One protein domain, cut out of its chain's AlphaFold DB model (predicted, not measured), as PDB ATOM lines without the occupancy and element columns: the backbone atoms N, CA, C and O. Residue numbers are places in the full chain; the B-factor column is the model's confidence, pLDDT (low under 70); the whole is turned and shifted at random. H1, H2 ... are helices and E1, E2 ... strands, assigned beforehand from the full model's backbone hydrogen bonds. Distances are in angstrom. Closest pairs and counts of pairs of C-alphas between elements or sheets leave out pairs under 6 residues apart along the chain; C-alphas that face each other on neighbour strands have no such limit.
ATOM      1  N   LEU A 112     -84.529  73.396  -2.923       79.88
ATOM      2  CA  LEU A 112     -84.549  72.205  -3.762       79.88
ATOM      3  C   LEU A 112     -84.347  72.605  -5.226       79.88
ATOM      4  O   LEU A 112     -85.076  73.458  -5.746       79.88
ATOM      5  N   GLN A 113     -83.408  71.947  -5.899       73.56
ATOM      6  CA  GLN A 113     -83.188  72.064  -7.339       73.56
ATOM      7  C   GLN A 113     -83.343  70.692  -8.012       73.56
ATOM      8  O   GLN A 113     -83.035  69.659  -7.417       73.56
ATOM      9  N   CYS A 114     -83.835  70.690  -9.253       68.62
ATOM     10  CA  CYS A 114     -83.786  69.531 -10.144       68.62
ATOM     11  C   CYS A 114     -82.689  69.762 -11.181       68.62
ATOM     12  O   CYS A 114     -82.691  70.809 -11.829       68.62
ATOM     13  N   ASP A 115     -81.821  68.774 -11.405       65.56
ATOM     14  CA  ASP A 115     -80.777  68.849 -12.443       65.56
ATOM     15  C   ASP A 115     -81.344  69.023 -13.862       65.56
ATOM     16  O   ASP A 115     -80.699  69.610 -14.734       65.56
ATOM     17  N   ASP A 116     -82.560  68.524 -14.103       62.84
ATOM     18  CA  ASP A 116     -83.284  68.713 -15.355       62.84
ATOM     19  C   ASP A 116     -84.520  69.606 -15.113       62.84
ATOM     20  O   ASP A 116     -85.437  69.204 -14.390       62.84
ATOM     21  N   PRO A 117     -84.595  70.808 -15.719       59.06
ATOM     22  CA  PRO A 117     -85.733  71.715 -15.561       59.06
ATOM     23  C   PRO A 117     -87.046  71.185 -16.169       59.06
ATOM     24  O   PRO A 117     -88.096  71.791 -15.965       59.06
ATOM     25  N   ASN A 118     -87.011  70.073 -16.912       60.19
ATOM     26  CA  ASN A 118     -88.181  69.342 -17.401       60.19
ATOM     27  C   ASN A 118     -88.421  68.016 -16.652       60.19
ATOM     28  O   ASN A 118     -89.324  67.269 -17.048       60.19
ATOM     29  N   ALA A 119     -87.651  67.691 -15.603       64.44
ATOM     30  CA  ALA A 119     -87.912  66.503 -14.795       64.44
ATOM     31  C   ALA A 119     -89.309  66.591 -14.154       64.44
ATOM     32  O   ALA A 119     -89.652  67.607 -13.540       64.44
ATOM     33  N   PRO A 120     -90.143  65.543 -14.270       63.97
ATOM     34  CA  PRO A 120     -91.452  65.534 -13.647       63.97
ATOM     35  C   PRO A 120     -91.295  65.409 -12.129       63.97
ATOM     36  O   PRO A 120     -90.889  64.371 -11.613       63.97
ATOM     37  N   ILE A 121     -91.661  66.460 -11.406       72.50
ATOM     38  CA  ILE A 121     -91.768  66.410  -9.949       72.50
ATOM     39  C   ILE A 121     -93.126  65.809  -9.613       72.50
ATOM     40  O   ILE A 121     -94.166  66.292 -10.066       72.50
ATOM     41  N   ARG A 122     -93.121  64.727  -8.839       76.62
ATOM     42  CA  ARG A 122     -94.337  64.054  -8.392       76.62
ATOM     43  C   ARG A 122     -94.565  64.377  -6.929       76.62
ATOM     44  O   ARG A 122     -93.897  63.837  -6.053       76.62
ATOM     45  N   ILE A 123     -95.528  65.261  -6.688       84.50
ATOM     46  CA  ILE A 123     -96.016  65.554  -5.343       84.50
ATOM     47  C   ILE A 123     -97.301  64.752  -5.123       84.50
ATOM     48  O   ILE A 123     -98.255  64.879  -5.891       84.50
ATOM     49  N   SER A 124     -97.314  63.890  -4.106       84.50
ATOM     50  CA  SER A 124     -98.452  63.026  -3.770       84.50
ATOM     51  C   SER A 124     -98.913  63.309  -2.347       84.50
ATOM     52  O   SER A 124     -98.329  62.831  -1.383       84.50
ATOM     53  N   VAL A 125     -99.977  64.092  -2.207       86.44
ATOM     54  CA  VAL A 125    -100.571  64.400  -0.900       86.44
ATOM     55  C   VAL A 125    -101.669  63.380  -0.581       86.44
ATOM     56  O   VAL A 125    -102.482  63.101  -1.463       86.44
ATOM     57  N   PRO A 126    -101.726  62.820   0.644       84.38
ATOM     58  CA  PRO A 126    -102.793  61.901   1.036       84.38
ATOM     59  C   PRO A 126    -104.146  62.618   1.139       84.38
ATOM     60  O   PRO A 126    -104.227  63.744   1.640       84.38
ATOM     61  N   ASP A 127    -105.222  61.956   0.712       82.88
ATOM     62  CA  ASP A 127    -106.586  62.458   0.861       82.88
ATOM     63  C   ASP A 127    -107.130  62.141   2.261       82.88
ATOM     64  O   ASP A 127    -107.511  61.018   2.591       82.88
ATOM     65  N   GLU A 128    -107.217  63.177   3.093       77.75
ATOM     66  CA  GLU A 128    -107.741  63.088   4.458       77.75
ATOM     67  C   GLU A 128    -109.217  62.660   4.532       77.75
ATOM     68  O   GLU A 128    -109.679  62.240   5.596       77.75
ATOM     69  N   SER A 129    -109.969  62.801   3.436       76.25
ATOM     70  CA  SER A 129    -111.392  62.451   3.362       76.25
ATOM     71  C   SER A 129    -111.620  60.998   2.949       76.25
ATOM     72  O   SER A 129    -112.745  60.503   3.067       76.25
ATOM     73  N   ASN A 130    -110.578  60.312   2.470       78.88
ATOM     74  CA  ASN A 130    -110.664  58.940   1.999       78.88
ATOM     75  C   ASN A 130    -110.354  57.945   3.142       78.88
ATOM     76  O   ASN A 130    -109.229  57.898   3.636       78.88
ATOM     77  N   PRO A 131    -111.319  57.109   3.571       72.31
ATOM     78  CA  PRO A 131    -111.102  56.136   4.642       72.31
ATOM     79  C   PRO A 131    -110.183  54.963   4.253       72.31
ATOM     80  O   PRO A 131    -109.735  54.247   5.147       72.31
ATOM     81  N   GLU A 132    -109.912  54.756   2.959       79.44
ATOM     82  CA  GLU A 132    -108.992  53.723   2.450       79.44
ATOM     83  C   GLU A 132    -107.548  54.231   2.291       79.44
ATOM     84  O   GLU A 132    -106.647  53.444   2.004       79.44
ATOM     85  N   GLU A 133    -107.321  55.534   2.480       81.88
ATOM     86  CA  GLU A 133    -105.995  56.146   2.443       81.88
ATOM     87  C   GLU A 133    -105.147  55.687   3.639       81.88
ATOM     88  O   GLU A 133    -105.648  55.402   4.735       81.88
ATOM     89  N   ASP A 134    -103.833  55.636   3.432       84.56
ATOM     90  CA  ASP A 134    -102.889  55.229   4.461       84.56
ATOM     91  C   ASP A 134    -102.925  56.196   5.661       84.56
ATOM     92  O   ASP A 134    -102.544  57.371   5.595       84.56
ATOM     93  N   GLN A 135    -103.387  55.671   6.796       84.19
ATOM     94  CA  GLN A 135    -103.521  56.412   8.046       84.19
ATOM     95  C   GLN A 135    -102.172  56.914   8.584       84.19
ATOM     96  O   GLN A 135    -102.141  57.921   9.295       84.19
ATOM     97  N   GLU A 136    -101.062  56.237   8.286       85.00
ATOM     98  CA  GLU A 136     -99.719  56.674   8.672       85.00
ATOM     99  C   GLU A 136     -99.260  57.848   7.803       85.00
ATOM    100  O   GLU A 136     -98.786  58.850   8.348       85.00
ATOM    101  N   ARG A 137     -99.527  57.810   6.489       87.69
ATOM    102  CA  ARG A 137     -99.293  58.955   5.586       87.69
ATOM    103  C   ARG A 137    -100.099  60.182   6.017       87.69
ATOM    104  O   ARG A 137     -99.547  61.274   6.122       87.69
ATOM    105  N   ILE A 138    -101.378  60.022   6.363       85.75
ATOM    106  CA  ILE A 138    -102.204  61.142   6.851       85.75
ATOM    107  C   ILE A 138    -101.619  61.753   8.136       85.75
ATOM    108  O   ILE A 138    -101.605  62.976   8.294       85.75
ATOM    109  N   LYS A 139    -101.119  60.929   9.066       88.00
ATOM    110  CA  LYS A 139    -100.495  61.417  10.308       88.00
ATOM    111  C   LYS A 139     -99.203  62.182  10.042       88.00
ATOM    112  O   LYS A 139     -99.023  63.251  10.622       88.00
ATOM    113  N   LEU A 140     -98.336  61.662   9.170       88.88
ATOM    114  CA  LEU A 140     -97.108  62.347   8.761       88.88
ATOM    115  C   LEU A 140     -97.436  63.692   8.104       88.88
ATOM    116  O   LEU A 140     -96.882  64.713   8.510       88.88
ATOM    117  N   PHE A 141     -98.418  63.726   7.197       89.19
ATOM    118  CA  PHE A 141     -98.875  64.960   6.560       89.19
ATOM    119  C   PHE A 141     -99.354  66.011   7.571       89.19
ATOM    120  O   PHE A 141     -98.934  67.165   7.519       89.19
ATOM    121  N   LYS A 142    -100.156  65.596   8.559       88.81
ATOM    122  CA  LYS A 142    -100.668  66.476   9.624       88.81
ATOM    123  C   LYS A 142     -99.613  66.963  10.608       88.81
ATOM    124  O   LYS A 142     -99.849  67.964  11.279       88.81
ATOM    125  N   SER A 143     -98.494  66.253  10.729       89.44
ATOM    126  CA  SER A 143     -97.405  66.644  11.626       89.44
ATOM    127  C   SER A 143     -96.580  67.822  11.094       89.44
ATOM    128  O   SER A 143     -95.919  68.494  11.880       89.44
ATOM    129  N   MET A 144     -96.650  68.100   9.786       89.38
ATOM    130  CA  MET A 144     -95.921  69.197   9.146       89.38
ATOM    131  C   MET A 144     -96.597  70.562   9.385       89.38
ATOM    132  O   MET A 144     -97.813  70.615   9.584       89.38
ATOM    133  N   PRO A 145     -95.864  71.689   9.316       90.12
ATOM    134  CA  PRO A 145     -96.438  73.031   9.379       90.12
ATOM    135  C   PRO A 145     -97.479  73.274   8.283       90.12
ATOM    136  O   PRO A 145     -97.303  72.847   7.141       90.12
ATOM    137  N   THR A 146     -98.538  74.025   8.597       88.19
ATOM    138  CA  THR A 146     -99.629  74.319   7.648       88.19
ATOM    139  C   THR A 146     -99.124  74.970   6.360       88.19
ATOM    140  O   THR A 146     -99.549  74.577   5.281       88.19
ATOM    141  N   VAL A 147     -98.148  75.879   6.464       87.38
ATOM    142  CA  VAL A 147     -97.520  76.545   5.308       87.38
ATOM    143  C   VAL A 147     -96.894  75.529   4.346       87.38
ATOM    144  O   VAL A 147     -97.033  75.647   3.132       87.38
ATOM    145  N   PHE A 148     -96.245  74.492   4.878       90.19
ATOM    146  CA  PHE A 148     -95.607  73.453   4.076       90.19
ATOM    147  C   PHE A 148     -96.627  72.449   3.508       90.19
ATOM    148  O   PHE A 148     -96.511  72.021   2.363       90.19
ATOM    149  N   GLN A 149     -97.685  72.132   4.264       90.44
ATOM    150  CA  GLN A 149     -98.809  71.325   3.770       90.44
ATOM    151  C   GLN A 149     -99.509  71.977   2.569       90.44
ATOM    152  O   GLN A 149     -99.864  71.287   1.614       90.44
ATOM    153  N   GLU A 150     -99.727  73.294   2.613       88.88
ATOM    154  CA  GLU A 150    -100.328  74.048   1.507       88.88
ATOM    155  C   GLU A 150     -99.425  74.043   0.273       88.88
ATOM    156  O   GLU A 150     -99.911  73.789  -0.827       88.88
ATOM    157  N   ALA A 151     -98.114  74.210   0.458       89.69
ATOM    158  CA  ALA A 151     -97.145  74.122  -0.629       89.69
ATOM    159  C   ALA A 151     -97.140  72.744  -1.316       89.69
ATOM    160  O   ALA A 151     -97.122  72.659  -2.543       89.69
ATOM    161  N   LEU A 152     -97.230  71.655  -0.541       89.12
ATOM    162  CA  LEU A 152     -97.367  70.305  -1.099       89.12
ATOM    163  C   LEU A 152     -98.701  70.123  -1.845       89.12
ATOM    164  O   LEU A 152     -98.738  69.466  -2.883       89.12
ATOM    165  N   LYS A 153     -99.798  70.722  -1.357       87.94
ATOM    166  CA  LYS A 153    -101.108  70.699  -2.037       87.94
ATOM    167  C   LYS A 153    -101.110  71.502  -3.343       87.94
ATOM    168  O   LYS A 153    -101.847  71.146  -4.257       87.94
ATOM    169  N   GLU A 154    -100.302  72.558  -3.435       86.62
ATOM    170  CA  GLU A 154    -100.122  73.349  -4.660       86.62
ATOM    171  C   GLU A 154     -99.412  72.548  -5.764       86.62
ATOM    172  O   GLU A 154     -99.683  72.746  -6.948       86.62
ATOM    173  N   GLY A 155     -98.564  71.587  -5.385       82.38
ATOM    174  CA  GLY A 155     -97.997  70.616  -6.321       82.38
ATOM    175  C   GLY A 155     -96.833  71.145  -7.167       82.38
ATOM    176  O   GLY A 155     -96.489  70.514  -8.165       82.38
ATOM    177  N   THR A 156     -96.224  72.278  -6.799       82.69
ATOM    178  CA  THR A 156     -95.115  72.905  -7.542       82.69
ATOM    179  C   THR A 156     -93.845  73.019  -6.694       82.69
ATOM    180  O   THR A 156     -93.897  73.253  -5.487       82.69
ATOM    181  N   LEU A 157     -92.674  72.889  -7.331       82.44
ATOM    182  CA  LEU A 157     -91.378  73.062  -6.655       82.44
ATOM    183  C   LEU A 157     -91.203  74.476  -6.102       82.44
ATOM    184  O   LEU A 157     -90.639  74.657  -5.028       82.44
ATOM    185  N   GLU A 158     -91.708  75.475  -6.824       83.69
ATOM    186  CA  GLU A 158     -91.666  76.880  -6.418       83.69
ATOM    187  C   GLU A 158     -92.418  77.107  -5.102       83.69
ATOM    188  O   GLU A 158     -91.897  77.778  -4.212       83.69
ATOM    189  N   ALA A 159     -93.601  76.505  -4.938       86.50
ATOM    190  CA  ALA A 159     -94.363  76.598  -3.698       86.50
ATOM    191  C   ALA A 159     -93.626  75.930  -2.529       86.50
ATOM    192  O   ALA A 159     -93.537  76.508  -1.443       86.50
ATOM    193  N   VAL A 160     -93.047  74.746  -2.760       87.50
ATOM    194  CA  VAL A 160     -92.265  74.018  -1.748       87.50
ATOM    195  C   VAL A 160     -91.025  74.816  -1.338       87.50
ATOM    196  O   VAL A 160     -90.811  75.026  -0.148       87.50
ATOM    197  N   ASN A 161     -90.260  75.349  -2.294       87.12
ATOM    198  CA  ASN A 161     -89.089  76.189  -2.020       87.12
ATOM    199  C   ASN A 161     -89.452  77.475  -1.276       87.12
ATOM    200  O   ASN A 161     -88.756  77.877  -0.348       87.12
ATOM    201  N   LYS A 162     -90.576  78.102  -1.630       86.12
ATOM    202  CA  LYS A 162     -91.072  79.285  -0.922       86.12
ATOM    203  C   LYS A 162     -91.437  78.973   0.530       86.12
ATOM    204  O   LYS A 162     -91.194  79.805   1.400       86.12
ATOM    205  N   ALA A 163     -92.006  77.798   0.799       86.94
ATOM    206  CA  ALA A 163     -92.267  77.357   2.163       86.94
ATOM    207  C   ALA A 163     -90.956  77.081   2.921       86.94
ATOM    208  O   ALA A 163     -90.795  77.583   4.034       86.94
ATOM    209  N   LEU A 164     -89.996  76.376   2.307       84.94
ATOM    210  CA  LEU A 164     -88.683  76.084   2.905       84.94
ATOM    211  C   LEU A 164     -87.865  77.349   3.203       84.94
ATOM    212  O   LEU A 164     -87.182  77.395   4.218       84.94
ATOM    213  N   ALA A 165     -88.007  78.411   2.404       81.69
ATOM    214  CA  ALA A 165     -87.352  79.701   2.638       81.69
ATOM    215  C   ALA A 165     -87.767  80.389   3.954       81.69
ATOM    216  O   ALA A 165     -87.079  81.284   4.435       81.69
ATOM    217  N   THR A 166     -88.902  79.991   4.534       80.12
ATOM    218  CA  THR A 166     -89.396  80.531   5.810       80.12
ATOM    219  C   THR A 166     -89.054  79.651   7.013       80.12
ATOM    220  O   THR A 166     -89.387  80.012   8.142       80.12
ATOM    221  N   ILE A 167     -88.408  78.504   6.781       80.56
ATOM    222  CA  ILE A 167     -88.156  77.461   7.776       80.56
ATOM    223  C   ILE A 167     -86.637  77.329   7.993       80.56
ATOM    224  O   ILE A 167     -85.890  77.264   7.019       80.56
ATOM    225  N   PRO A 168     -86.149  77.262   9.247       81.06
ATOM    226  CA  PRO A 168     -84.737  77.011   9.541       81.06
ATOM    227  C   PRO A 168     -84.216  75.713   8.935       81.06
ATOM    228  O   PRO A 168     -84.888  74.690   9.033       81.06
ATOM    229  N   GLY A 169     -82.990  75.723   8.402       79.62
ATOM    230  CA  GLY A 169     -82.333  74.565   7.781       79.62
ATOM    231  C   GLY A 169     -82.519  73.241   8.530       79.62
ATOM    232  O   GLY A 169     -83.047  72.300   7.944       79.62
ATOM    233  N   PRO A 170     -82.229  73.158   9.842       79.94
ATOM    234  CA  PRO A 170     -82.425  71.922  10.603       79.94
ATOM    235  C   PRO A 170     -83.878  71.421  10.641       79.94
ATOM    236  O   PRO A 170     -84.120  70.218  10.699       79.94
ATOM    237  N   GLU A 171     -84.855  72.328  10.635       83.00
ATOM    238  CA  GLU A 171     -86.281  71.985  10.594       83.00
ATOM    239  C   GLU A 171     -86.713  71.625   9.165       83.00
ATOM    240  O   GLU A 171     -87.453  70.665   8.959       83.00
ATOM    241  N   ALA A 172     -86.175  72.320   8.163       85.50
ATOM    242  CA  ALA A 172     -86.373  72.017   6.754       85.50
ATOM    243  C   ALA A 172     -85.860  70.605   6.391       85.50
ATOM    244  O   ALA A 172     -86.579  69.852   5.735       85.50
ATOM    245  N   GLU A 173     -84.689  70.183   6.887       84.12
ATOM    246  CA  GLU A 173     -84.176  68.810   6.715       84.12
ATOM    247  C   GLU A 173     -85.115  67.760   7.324       84.12
ATOM    248  O   GLU A 173     -85.365  66.712   6.722       84.12
ATOM    249  N   GLN A 174     -85.674  68.038   8.507       86.44
ATOM    250  CA  GLN A 174     -86.634  67.141   9.155       86.44
ATOM    251  C   GLN A 174     -87.907  66.984   8.320       86.44
ATOM    252  O   GLN A 174     -88.392  65.863   8.152       86.44
ATOM    253  N   LEU A 175     -88.425  68.081   7.759       88.31
ATOM    254  CA  LEU A 175     -89.598  68.052   6.885       88.31
ATOM    255  C   LEU A 175     -89.336  67.272   5.598       88.31
ATOM    256  O   LEU A 175     -90.169  66.457   5.205       88.31
ATOM    257  N   LEU A 176     -88.165  67.444   4.980       86.50
ATOM    258  CA  LEU A 176     -87.767  66.645   3.819       86.50
ATOM    259  C   LEU A 176     -87.646  65.153   4.165       86.50
ATOM    260  O   LEU A 176     -88.077  64.303   3.385       86.50
ATOM    261  N   GLY A 177     -87.157  64.822   5.363       84.88
ATOM    262  CA  GLY A 177     -87.160  63.452   5.882       84.88
ATOM    263  C   GLY A 177     -88.570  62.865   6.024       84.88
ATOM    264  O   GLY A 177     -88.799  61.716   5.644       84.88
ATOM    265  N   ILE A 178     -89.533  63.654   6.515       87.94
ATOM    266  CA  ILE A 178     -90.951  63.261   6.599       87.94
ATOM    267  C   ILE A 178     -91.547  63.067   5.199       87.94
ATOM    268  O   ILE A 178     -92.254  62.083   4.972       87.94
ATOM    269  N   CYS A 179     -91.228  63.945   4.243       87.69
ATOM    270  CA  CYS A 179     -91.641  63.796   2.846       87.69
ATOM    271  C   CYS A 179     -91.140  62.499   2.214       87.69
ATOM    272  O   CYS A 179     -91.906  61.845   1.510       87.69
ATOM    273  N   GLY A 180     -89.893  62.109   2.494       84.56
ATOM    274  CA  GLY A 180     -89.339  60.837   2.034       84.56
ATOM    275  C   GLY A 180     -90.022  59.622   2.670       84.56
ATOM    276  O   GLY A 180     -90.286  58.642   1.983       84.56
ATOM    277  N   GLN A 181     -90.364  59.684   3.962       85.19
ATOM    278  CA  GLN A 181     -91.085  58.601   4.651       85.19
ATOM    279  C   GLN A 181     -92.528  58.442   4.161       85.19
ATOM    280  O   GLN A 181     -93.027  57.323   4.065       85.19
ATOM    281  N   GLY A 182     -93.205  59.559   3.890       83.50
ATOM    282  CA  GLY A 182     -94.595  59.583   3.442       83.50
ATOM    283  C   GLY A 182     -94.783  59.431   1.933       83.50
ATOM    284  O   GLY A 182     -95.930  59.397   1.482       83.50
ATOM    285  N   ASP A 183     -93.693  59.358   1.163       84.94
ATOM    286  CA  ASP A 183     -93.712  59.396  -0.305       84.94
ATOM    287  C   ASP A 183     -94.540  60.601  -0.809       84.94
ATOM    288  O   ASP A 183     -95.467  60.482  -1.610       84.94
ATOM    289  N   PHE A 184     -94.298  61.779  -0.213       86.00
ATOM    290  CA  PHE A 184     -95.028  63.011  -0.544       86.00
ATOM    291  C   PHE A 184     -94.368  63.801  -1.663       86.00
ATOM    292  O   PHE A 184     -95.052  64.532  -2.375       86.00
ATOM    293  N   LEU A 185     -93.051  63.667  -1.806       82.12
ATOM    294  CA  LEU A 185     -92.247  64.389  -2.778       82.12
ATOM    295  C   LEU A 185     -91.249  63.420  -3.407       82.12
ATOM    296  O   LEU A 185     -90.309  62.980  -2.749       82.12
ATOM    297  N   VAL A 186     -91.455  63.111  -4.685       72.94
ATOM    298  CA  VAL A 186     -90.538  62.315  -5.500       72.94
ATOM    299  C   VAL A 186     -90.037  63.186  -6.641       72.94
ATOM    300  O   VAL A 186     -90.818  63.708  -7.440       72.94
ATOM    301  N   ILE A 187     -88.720  63.348  -6.707       67.19
ATOM    302  CA  ILE A 187     -88.031  64.051  -7.783       67.19
ATOM    303  C   ILE A 187     -87.303  62.983  -8.600       67.19
ATOM    304  O   ILE A 187     -86.415  62.315  -8.077       67.19
ATOM    305  N   ASP A 188     -87.697  62.784  -9.861       57.31
ATOM    306  CA  ASP A 188     -86.982  61.904 -10.797       57.31
ATOM    307  C   ASP A 188     -85.670  62.605 -11.244       57.31
ATOM    308  O   ASP A 188     -85.579  63.136 -12.349       57.31
ATOM    309  N   GLY A 189     -84.671  62.666 -10.349       54.75
ATOM    310  CA  GLY A 189     -83.361  63.319 -10.525       54.75
ATOM    311  C   GLY A 189     -82.497  63.244  -9.251       54.75
ATOM    312  O   GLY A 189     -83.011  62.882  -8.192       54.75
ATOM    313  N   GLU A 190     -81.192  63.545  -9.323       50.41
ATOM    314  CA  GLU A 190     -80.376  63.691  -8.105       50.41
ATOM    315  C   GLU A 190     -80.802  64.977  -7.371       50.41
ATOM    316  O   GLU A 190     -81.011  66.026  -7.975       50.41
ATOM    317  N   ILE A 191     -81.013  64.891  -6.053       52.56
ATOM    318  CA  ILE A 191     -81.384  66.056  -5.242       52.56
ATOM    319  C   ILE A 191     -80.094  66.779  -4.867       52.56
ATOM    320  O   ILE A 191     -79.340  66.299  -4.016       52.56
ATOM    321  N   VAL A 192     -79.856  67.944  -5.465       57.56
ATOM    322  CA  VAL A 192     -78.809  68.863  -5.010       57.56
ATOM    323  C   VAL A 192     -79.444  69.858  -4.042       57.56
ATOM    324  O   VAL A 192     -80.297  70.660  -4.417       57.56
ATOM    325  N   VAL A 193     -79.048  69.768  -2.773       61.78
ATOM    326  CA  VAL A 193     -79.363  70.772  -1.753       61.78
ATOM    327  C   VAL A 193     -78.249  71.809  -1.797       61.78
ATOM    328  O   VAL A 193     -77.123  71.497  -1.405       61.78
ATOM    329  N   ASP A 194     -78.541  73.012  -2.293       62.62
ATOM    330  CA  ASP A 194     -77.602  74.133  -2.217       62.62
ATOM    331  C   ASP A 194     -77.928  74.987  -0.979       62.62
ATOM    332  O   ASP A 194     -79.004  75.589  -0.917       62.62
ATOM    333  N   PRO A 195     -77.046  75.026   0.035       56.19
ATOM    334  CA  PRO A 195     -77.255  75.838   1.227       56.19
ATOM    335  C   PRO A 195     -76.926  77.335   1.038       56.19
ATOM    336  O   PRO A 195     -77.071  78.083   2.000       56.19
TER     337      PRO A 195
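Overview. This is residues 112 to 195 of the 202 residues of the protein "Hsp90 co-chaperone CDC37" of Linderina pennispora (UniProt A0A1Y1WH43). Two pairs of helices stand on two sides of a short strand ladder: the hairpin H2 and H3 on one side, and H4 with H1 near its end on the other, while the ladder E2 and E3 runs along one edge between them. A second, looser strand pair, E1 and E4, lies at one end of the longest axis, and the long link holding Pro 131 loops out to the other end. The printed part has 84 residues, with four named helices and four named strands in the order E1, E2, H1, H2, H3, H4, E3, E4, and its class is mixed, helices and strands. The two sheets, E2 - E3 and E1 - E4, are each antiparallel. The whole is compact, with a radius of gyration of the C-alphas of 12.6 A and spans of 37 by 27 by 19 A.

Along the chain. Start at C-alpha 121, at (-91.768, 66.410, -9.949), where E2 begins; it ends at residue 123, and its partner E3 holds residues 185 to 187. H4, residues 169 to 182, is the longest helix at 19.8 A. H1, residues 135 to 143, and H2, residues 146 to 154, each measure 12.4 A, and H3, residues 157 to 164, measures 10.4 A. Find C-alpha 112 at (-84.549, 72.205, -3.762), where E1 begins and runs to residue 114. E4, residues 191 to 194, spans 9.4 A and ends at C-alpha 194, at (-77.602, 74.133, -2.217).

Arrangement. Look first at E2 and E3, antiparallel at 169 degrees, where N 122 and O 186 are within hydrogen-bond range at 2.9 A, as are N 186 and O 122 at 2.9 A. From this sheet, the closest C-alphas of E2 and H2 are those of Ile 123 and Leu 152, 6.5 A apart, and those of E3 and H4 are Leu 185 and Cys 179, 5.7 A apart. H2 and H3 form a helical hairpin and touch, closest at the C-alphas of Ala 151 and Ala 159, 4.8 A, with a shallow tilt of 3 degrees, opposite ways. H4 touches H1 with residues 178 to 182 alone, closest at the C-alphas of Gly 182 and Arg 137, 5.2 A, with a shallow tilt of 16 degrees, opposite ways. H3 and H4 are close but not clearly touching, with the C-alphas of Leu 164 and Ala 172 6.1 A apart, at a steep tilt of 51 degrees. H2 and H4 are apart. E1 and E4 are antiparallel at 130 degrees; C-alphas 112 and 193 face each other at 5.7 A, with no backbone N and O within hydrogen-bond range across the pair. In H1, H2, H3 and H4 every O i to N i+4 pair is within hydrogen-bond range.

Size, cuts and confidence. The two C-alphas farthest apart, those of Pro 131 and Pro 195, are 39.3 A apart. The printed part has no cut, and the link from E2 to H1, 11 residues, is long. Look for low model confidence, pLDDT under 70, at residues 114 to 120 and 187 to 195; the mean of the printed part is 79.7.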